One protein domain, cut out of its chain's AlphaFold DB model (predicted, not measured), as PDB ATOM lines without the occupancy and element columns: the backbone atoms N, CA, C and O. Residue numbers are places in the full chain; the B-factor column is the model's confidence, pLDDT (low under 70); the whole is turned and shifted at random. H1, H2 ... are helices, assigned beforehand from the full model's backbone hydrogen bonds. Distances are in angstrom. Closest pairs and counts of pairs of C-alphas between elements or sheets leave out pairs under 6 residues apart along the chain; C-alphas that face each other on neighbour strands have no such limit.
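This is residues 28 to 91 of the 239 residues of the protein "YARHG domain-containing protein" of Hyphomicrobium sp. (UniProt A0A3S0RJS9). Two long helices, H1 and H3, lie side by side and run opposite ways, with the short helix H2 set at a steep angle near the last part of H1, on the side away from H3. A long loop, residues 62 to 73, passes round that end of H1 and joins H2 to H3, in a flat outline of 36 by 28 by 12 A. The printed part has 64 residues with three named helices, in the order H1, H2, H3, and no named strand; its class is all helix. It is only just compact, close to loose, with a radius of gyration of the C-alphas of 12.3 A.

H1 is residues 28 to 47, 28.5 A from first to last C-alpha, and begins with C-alpha 28 at (131.127, 189.510, 152.802). H2 is residues 55 to 61, with C-alpha 55 at (148.987, 194.906, 140.713). H3 is residues 74 to 89, 22.6 A long, and ends with C-alpha 89 at (127.114, 180.924, 138.927).

H1 touches H3 at a shallow tilt of 16 degrees, opposite ways; their closest C-alphas, those of Arg 41 and Val 80, are 5.7 A apart. H1 only just touches H2, with 3 pairs of C-alphas within 8 A, and does so with residues 42 to 46 alone. The closest C-alphas of H1 and H2 are those of Ala 46 and Phe 61, 6.3 A apart. Their lines stand at a steep tilt of 64 degrees, the same way. H2 and H3 are apart. In H2 and H3 every backbone O i to N i+4 pair is within hydrogen-bond range; in H1, 14 of 16 are.

The two C-alphas farthest apart, those of Thr 28 and Pro 67, are 37.9 A apart. The printed part has no cut. The link from H1 to H2 is short, and that from H2 to H3 is long, with 12 residues. The mean pLDDT of the printed part is 84.8, and residues 28 to 32 are under 70.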
ATOM      1  N   THR A  28     129.773 189.889 152.358       52.53
ATOM      2  CA  THR A  28     131.127 189.510 152.802       52.53
ATOM      3  C   THR A  28     131.494 188.093 152.364       52.53
ATOM      4  O   THR A  28     132.587 187.870 151.857       52.53
ATOM      5  N   ARG A  29     130.552 187.142 152.429       56.19
ATOM      6  CA  ARG A  29     130.788 185.758 151.979       56.19
ATOM      7  C   ARG A  29     130.914 185.625 150.466       56.19
ATOM      8  O   ARG A  29     131.720 184.824 150.004       56.19
ATOM      9  N   ALA A  30     130.120 186.375 149.703       56.94
ATOM     10  CA  ALA A  30     130.187 186.343 148.244       56.94
ATOM     11  C   ALA A  30     131.488 186.986 147.730       56.94
ATOM     12  O   ALA A  30     132.142 186.423 146.854       56.94
ATOM     13  N   ALA A  31     131.910 188.110 148.321       59.84
ATOM     14  CA  ALA A  31     133.175 188.764 147.988       59.84
ATOM     15  C   ALA A  31     134.395 187.886 148.326       59.84
ATOM     16  O   ALA A  31     135.319 187.785 147.514       59.84
ATOM     17  N   ASP A  32     134.372 187.197 149.471       69.31
ATOM     18  CA  ASP A  32     135.434 186.266 149.867       69.31
ATOM     19  C   ASP A  32     135.473 185.019 148.964       69.31
ATOM     20  O   ASP A  32     136.552 184.577 148.564       69.31
ATOM     21  N   LEU A  33     134.310 184.489 148.563       80.50
ATOM     22  CA  LEU A  33     134.215 183.357 147.634       80.50
ATOM     23  C   LEU A  33     134.729 183.719 146.235       80.50
ATOM     24  O   LEU A  33     135.511 182.967 145.655       80.50
ATOM     25  N   CYS A  34     134.327 184.870 145.695       86.88
ATOM     26  CA  CYS A  34     134.804 185.330 144.394       86.88
ATOM     27  C   CYS A  34     136.311 185.599 144.396       86.88
ATOM     28  O   CYS A  34     136.993 185.251 143.433       86.88
ATOM     29  N   GLY A  35     136.846 186.155 145.488       82.25
ATOM     30  CA  GLY A  35     138.288 186.308 145.671       82.25
ATOM     31  C   GLY A  35     139.021 184.963 145.682       82.25
ATOM     32  O   GLY A  35     140.024 184.804 144.987       82.25
ATOM     33  N   ALA A  36     138.490 183.970 146.402       81.81
ATOM     34  CA  ALA A  36     139.077 182.631 146.467       81.81
ATOM     35  C   ALA A  36     139.054 181.907 145.110       81.81
ATOM     36  O   ALA A  36     140.051 181.298 144.718       81.81
ATOM     37  N   LEU A  37     137.948 181.998 144.367       87.06
ATOM     38  CA  LEU A  37     137.826 181.418 143.025       87.06
ATOM     39  C   LEU A  37     138.786 182.088 142.036       87.06
ATOM     40  O   LEU A  37     139.517 181.398 141.320       87.06
ATOM     41  N   TRP A  38     138.864 183.420 142.072       90.19
ATOM     42  CA  TRP A  38     139.814 184.178 141.265       90.19
ATOM     43  C   TRP A  38     141.258 183.771 141.583       90.19
ATOM     44  O   TRP A  38     142.048 183.534 140.666       90.19
ATOM     45  N   GLN A  39     141.610 183.631 142.864       88.69
ATOM     46  CA  GLN A  39     142.941 183.202 143.290       88.69
ATOM     47  C   GLN A  39     143.249 181.777 142.817       88.69
ATOM     48  O   GLN A  39     144.314 181.543 142.246       88.69
ATOM     49  N   ALA A  40     142.317 180.835 142.990       89.25
ATOM     50  CA  ALA A  40     142.479 179.449 142.552       89.25
ATOM     51  C   ALA A  40     142.711 179.356 141.036       89.25
ATOM     52  O   ALA A  40     143.624 178.664 140.581       89.25
ATOM     53  N   ARG A  41     141.941 180.116 140.251       94.12
ATOM     54  CA  ARG A  41     142.102 180.208 138.797       94.12
ATOM     55  C   ARG A  41     143.466 180.783 138.412       94.12
ATOM     56  O   ARG A  41     144.142 180.235 137.545       94.12
ATOM     57  N   ASN A  42     143.886 181.877 139.051       91.62
ATOM     58  CA  ASN A  42     145.159 182.541 138.750       91.62
ATOM     59  C   ASN A  42     146.386 181.723 139.184       91.62
ATOM     60  O   ASN A  42     147.405 181.767 138.500       91.62
ATOM     61  N   ALA A  43     146.280 180.894 140.224       90.81
ATOM     62  CA  ALA A  43     147.355 179.989 140.626       90.81
ATOM     63  C   ALA A  43     147.724 178.973 139.524       90.81
ATOM     64  O   ALA A  43     148.902 178.662 139.343       90.81
ATOM     65  N   ILE A  44     146.745 178.507 138.733       93.25
ATOM     66  CA  ILE A  44     146.988 177.605 137.591       93.25
ATOM     67  C   ILE A  44     147.880 178.295 136.546       93.25
ATOM     68  O   ILE A  44     148.853 177.712 136.065       93.25
ATOM     69  N   PHE A  45     147.598 179.563 136.242       92.88
ATOM     70  CA  PHE A  45     148.407 180.369 135.326       92.88
ATOM     71  C   PHE A  45     149.793 180.690 135.909       92.88
ATOM     72  O   PHE A  45     150.803 180.570 135.210       92.88
ATOM     73  N   ALA A  46     149.873 181.023 137.198       87.50
ATOM     74  CA  ALA A  46     151.140 181.300 137.876       87.50
ATOM     75  C   ALA A  46     152.116 180.119 137.771       87.50
ATOM     76  O   ALA A  46     153.278 180.294 137.400       87.50
ATOM     77  N   ASN A  47     151.617 178.899 137.978       87.00
ATOM     78  CA  ASN A  47     152.414 177.674 137.908       87.00
ATOM     79  C   ASN A  47     152.966 177.368 136.505       87.00
ATOM     80  O   ASN A  47     153.930 176.613 136.380       87.00
ATOM     81  N   LYS A  48     152.389 177.949 135.444       91.88
ATOM     82  CA  LYS A  48     152.851 177.770 134.054       91.88
ATOM     83  C   LYS A  48     153.694 178.918 133.517       91.88
ATOM     84  O   LYS A  48     154.046 178.907 132.337       91.88
ATOM     85  N   GLY A  49     154.035 179.886 134.362       86.50
ATOM     86  CA  GLY A  49     154.909 180.991 133.980       86.50
ATOM     87  C   GLY A  49     154.239 182.051 133.122       86.50
ATOM     88  O   GLY A  49     154.933 182.762 132.393       86.50
ATOM     89  N   TYR A  50     152.910 182.181 133.219       91.00
ATOM     90  CA  TYR A  50     152.201 183.327 132.654       91.00
ATOM     91  C   TYR A  50     152.708 184.637 133.268       91.00
ATOM     92  O   TYR A  50     153.189 184.682 134.401       91.00
ATOM     93  N   CYS A  51     152.618 185.707 132.488       90.31
ATOM     94  CA  CYS A  51     152.939 187.053 132.932       90.31
ATOM     95  C   CYS A  51     151.724 187.697 133.594       90.31
ATOM     96  O   CYS A  51     150.663 187.776 132.977       90.31
ATOM     97  N   PHE A  52     151.895 188.198 134.816       89.69
ATOM     98  CA  PHE A  52     150.881 189.006 135.484       89.69
ATOM     99  C   PHE A  52     151.209 190.489 135.356       89.69
ATOM    100  O   PHE A  52     152.320 190.925 135.652       89.69
ATOM    101  N   GLU A  53     150.214 191.257 134.920       83.69
ATOM    102  CA  GLU A  53     150.328 192.707 134.730       83.69
ATOM    103  C   GLU A  53     149.537 193.494 135.778       83.69
ATOM    104  O   GLU A  53     149.871 194.640 136.078       83.69
ATOM    105  N   THR A  54     148.496 192.894 136.359       82.62
ATOM    106  CA  THR A  54     147.683 193.567 137.373       82.62
ATOM    107  C   THR A  54     148.428 193.613 138.700       82.62
ATOM    108  O   THR A  54     149.046 192.635 139.117       82.62
ATOM    109  N   SER A  55     148.341 194.742 139.405       78.44
ATOM    110  CA  SER A  55     148.987 194.906 140.713       78.44
ATOM    111  C   SER A  55     148.532 193.856 141.728       78.44
ATOM    112  O   SER A  55     149.333 193.410 142.537       78.44
ATOM    113  N   GLU A  56     147.270 193.432 141.662       79.75
ATOM    114  CA  GLU A  56     146.705 192.394 142.526       79.75
ATOM    115  C   GLU A  56     147.331 191.018 142.267       79.75
ATOM    116  O   GLU A  56     147.804 190.366 143.197       79.75
ATOM    117  N   ALA A  57     147.400 190.585 141.004       80.19
ATOM    118  CA  ALA A  57     147.996 189.295 140.674       80.19
ATOM    119  C   ALA A  57     149.515 189.303 140.872       80.19
ATOM    120  O   ALA A  57     150.067 188.315 141.346       80.19
ATOM    121  N   VAL A  58     150.186 190.426 140.599       80.94
ATOM    122  CA  VAL A  58     151.618 190.592 140.885       80.94
ATOM    123  C   VAL A  58     151.896 190.557 142.386       80.94
ATOM    124  O   VAL A  58     152.876 189.944 142.800       80.94
ATOM    125  N   ALA A  59     151.050 191.177 143.211       77.69
ATOM    126  CA  ALA A  59     151.206 191.131 144.662       77.69
ATOM    127  C   ALA A  59     151.063 189.702 145.209       77.69
ATOM    128  O   ALA A  59     151.762 189.344 146.153       77.69
ATOM    129  N   LEU A  60     150.187 188.890 144.608       76.19
ATOM    130  CA  LEU A  60     149.877 187.548 145.098       76.19
ATOM    131  C   LEU A  60     150.770 186.443 144.514       76.19
ATOM    132  O   LEU A  60     151.144 185.514 145.221       76.19
ATOM    133  N   PHE A  61     151.117 186.534 143.232       83.69
ATOM    134  CA  PHE A  61     151.827 185.489 142.486       83.69
ATOM    135  C   PHE A  61     153.193 185.945 141.951       83.69
ATOM    136  O   PHE A  61     153.911 185.167 141.320       83.69
ATOM    137  N   GLY A  62     153.567 187.205 142.185       83.31
ATOM    138  CA  GLY A  62     154.702 187.842 141.529       83.31
ATOM    139  C   GLY A  62     154.409 188.183 140.067       83.31
ATOM    140  O   GLY A  62     153.351 187.883 139.518       83.31
ATOM    141  N   LYS A  63     155.383 188.799 139.391       86.38
ATOM    142  CA  LYS A  63     155.264 189.147 137.963       86.38
ATOM    143  C   LYS A  63     155.097 187.916 137.055       86.38
ATOM    144  O   LYS A  63     154.627 188.046 135.926       86.38
ATOM    145  N   GLY A  64     155.478 186.729 137.535       82.38
ATOM    146  CA  GLY A  64     155.549 185.518 136.721       82.38
ATOM    147  C   GLY A  64     156.597 185.665 135.615       82.38
ATOM    148  O   GLY A  64     157.726 186.070 135.892       82.38
ATOM    149  N   CYS A  65     156.214 185.374 134.369       85.50
ATOM    150  CA  CYS A  65     157.042 185.538 133.163       85.50
ATOM    151  C   CYS A  65     158.302 184.657 133.092       85.50
ATOM    152  O   CYS A  65     159.415 185.168 132.942       85.50
ATOM    153  N   PHE A  66     158.142 183.334 133.119       82.62
ATOM    154  CA  PHE A  66     159.261 182.405 132.919       82.62
ATOM    155  C   PHE A  66     158.971 181.381 131.807       82.62
ATOM    156  O   PHE A  66     157.815 180.982 131.636       82.62
ATOM    157  N   PRO A  67     159.991 180.940 131.038       73.56
ATOM    158  CA  PRO A  67     159.829 179.883 130.040       73.56
ATOM    159  C   PRO A  67     159.172 178.632 130.655       73.56
ATOM    160  O   PRO A  67     159.566 178.235 131.752       73.56
ATOM    161  N   PRO A  68     158.195 177.987 129.986       82.38
ATOM    162  CA  PRO A  68     157.807 178.138 128.579       82.38
ATOM    163  C   PRO A  68     156.733 179.211 128.294       82.38
ATOM    164  O   PRO A  68     156.133 179.171 127.223       82.38
ATOM    165  N   TYR A  69     156.491 180.157 129.210       81.75
ATOM    166  CA  TYR A  69     155.528 181.262 129.060       81.75
ATOM    167  C   TYR A  69     154.082 180.815 128.826       81.75
ATOM    168  O   TYR A  69     153.399 181.308 127.932       81.75
ATOM    169  N   GLY A  70     153.597 179.898 129.660       77.38
ATOM    170  CA  GLY A  70     152.164 179.668 129.766       77.38
ATOM    171  C   GLY A  70     151.581 178.752 128.700       77.38
ATOM    172  O   GLY A  70     150.895 179.184 127.779       77.38
ATOM    173  N   LYS A  71     151.777 177.447 128.888       89.81
ATOM    174  CA  LYS A  71     150.961 176.424 128.229       89.81
ATOM    175  C   LYS A  71     150.267 175.591 129.288       89.81
ATOM    176  O   LYS A  71     150.935 174.919 130.076       89.81
ATOM    177  N   LEU A  72     148.943 175.667 129.309       91.50
ATOM    178  CA  LEU A  72     148.129 174.760 130.102       91.50
ATOM    179  C   LEU A  72     148.035 173.406 129.384       91.50
ATOM    180  O   LEU A  72     148.060 173.326 128.158       91.50
ATOM    181  N   SER A  73     147.962 172.332 130.159       93.38
ATOM    182  CA  SER A  73     147.501 171.031 129.675       93.38
ATOM    183  C   SER A  73     145.976 171.023 129.537       93.38
ATOM    184  O   SER A  73     145.289 171.818 130.173       93.38
ATOM    185  N   ALA A  74     145.427 170.064 128.788       94.25
ATOM    186  CA  ALA A  74     143.975 169.912 128.646       94.25
ATOM    187  C   ALA A  74     143.249 169.741 129.998       94.25
ATOM    188  O   ALA A  74     142.121 170.197 130.163       94.25
ATOM    189  N   ALA A  75     143.896 169.108 130.984       89.06
ATOM    190  CA  ALA A  75     143.345 168.975 132.330       89.06
ATOM    191  C   ALA A  75     143.290 170.330 133.056       89.06
ATOM    192  O   ALA A  75     142.269 170.676 133.637       89.06
ATOM    193  N   GLU A  76     144.351 171.130 132.964       91.75
ATOM    194  CA  GLU A  76     144.408 172.461 133.580       91.75
ATOM    195  C   GLU A  76     143.447 173.448 132.907       91.75
ATOM    196  O   GLU A  76     142.843 174.277 133.582       91.75
ATOM    197  N   GLU A  77     143.247 173.337 131.593       96.31
ATOM    198  CA  GLU A  77     142.208 174.085 130.879       96.31
ATOM    199  C   GLU A  77     140.808 173.705 131.375       96.31
ATOM    200  O   GLU A  77     139.986 174.586 131.637       96.31
ATOM    201  N   ALA A  78     140.546 172.409 131.571       92.75
ATOM    202  CA  ALA A  78     139.290 171.940 132.145       92.75
ATOM    203  C   ALA A  78     139.103 172.431 133.591       92.75
ATOM    204  O   ALA A  78     137.992 172.789 133.977       92.75
ATOM    205  N   ASP A  79     140.169 172.487 134.388       90.44
ATOM    206  CA  ASP A  79     140.138 173.011 135.755       90.44
ATOM    207  C   ASP A  79     139.820 174.512 135.778       90.44
ATOM    208  O   ASP A  79     138.931 174.944 136.514       90.44
ATOM    209  N   VAL A  80     140.476 175.300 134.918       95.25
ATOM    210  CA  VAL A  80     140.174 176.728 134.736       95.25
ATOM    211  C   VAL A  80     138.718 176.926 134.326       95.25
ATOM    212  O   VAL A  80     138.055 177.814 134.865       95.25
ATOM    213  N   GLN A  81     138.206 176.109 133.400       94.75
ATOM    214  CA  GLN A  81     136.823 176.222 132.951       94.75
ATOM    215  C   GLN A  81     135.836 175.911 134.080       94.75
ATOM    216  O   GLN A  81     134.925 176.702 134.303       94.75
ATOM    217  N   ARG A  82     136.063 174.847 134.863       93.56
ATOM    218  CA  ARG A  82     135.209 174.540 136.023       93.56
ATOM    219  C   ARG A  82     135.170 175.692 137.022       93.56
ATOM    220  O   ARG A  82     134.102 176.009 137.537       93.56
ATOM    221  N   ILE A  83     136.307 176.336 137.294       90.19
ATOM    222  CA  ILE A  83     136.349 177.486 138.207       90.19
ATOM    223  C   ILE A  83     135.562 178.664 137.625       90.19
ATOM    224  O   ILE A  83     134.760 179.258 138.339       90.19
ATOM    225  N   ARG A  84     135.719 178.955 136.327       93.44
ATOM    226  CA  ARG A  84     134.951 180.004 135.636       93.44
ATOM    227  C   ARG A  84     133.449 179.755 135.656       93.44
ATOM    228  O   ARG A  84     132.684 180.700 135.824       93.44
ATOM    229  N   ASP A  85     133.025 178.504 135.525       91.12
ATOM    230  CA  ASP A  85     131.610 178.145 135.599       91.12
ATOM    231  C   ASP A  85     131.047 178.430 136.998       91.12
ATOM    232  O   ASP A  85     129.940 178.957 137.124       91.12
ATOM    233  N   VAL A  86     131.819 178.142 138.052       88.25
ATOM    234  CA  VAL A  86     131.445 178.491 139.430       88.25
ATOM    235  C   VAL A  86     131.445 180.008 139.619       88.25
ATOM    236  O   VAL A  86     130.476 180.539 140.150       88.25
ATOM    237  N   GLU A  87     132.467 180.724 139.147       88.12
ATOM    238  CA  GLU A  87     132.517 182.194 139.188       88.12
ATOM    239  C   GLU A  87     131.276 182.814 138.532       88.12
ATOM    240  O   GLU A  87     130.660 183.709 139.106       88.12
ATOM    241  N   ALA A  88     130.859 182.297 137.374       87.38
ATOM    242  CA  ALA A  88     129.660 182.750 136.681       87.38
ATOM    243  C   ALA A  88     128.383 182.466 137.487       87.38
ATOM    244  O   ALA A  88     127.540 183.352 137.626       87.38
ATOM    245  N   HIS A  89     128.254 181.268 138.069       85.19
ATOM    246  CA  HIS A  89     127.114 180.924 138.927       85.19
ATOM    247  C   HIS A  89     127.032 181.798 140.184       85.19
ATOM    248  O   HIS A  89     125.935 182.074 140.661       85.19
ATOM    249  N   GLN A  90     128.176 182.234 140.715       81.00
ATOM    250  CA  GLN A  90     128.260 183.100 141.893       81.00
ATOM    251  C   GLN A  90     128.202 184.599 141.546       81.00
ATOM    252  O   GLN A  90     128.236 185.435 142.445       81.00
ATOM    253  N   GLY A  91     128.112 184.958 140.259       85.38
ATOM    254  CA  GLY A  91     128.069 186.352 139.806       85.38
ATOM    255  C   GLY A  91     129.390 187.111 139.988       85.38
ATOM    256  O   GLY A  91     129.384 188.335 140.113       85.38
TER     257      GLY A  91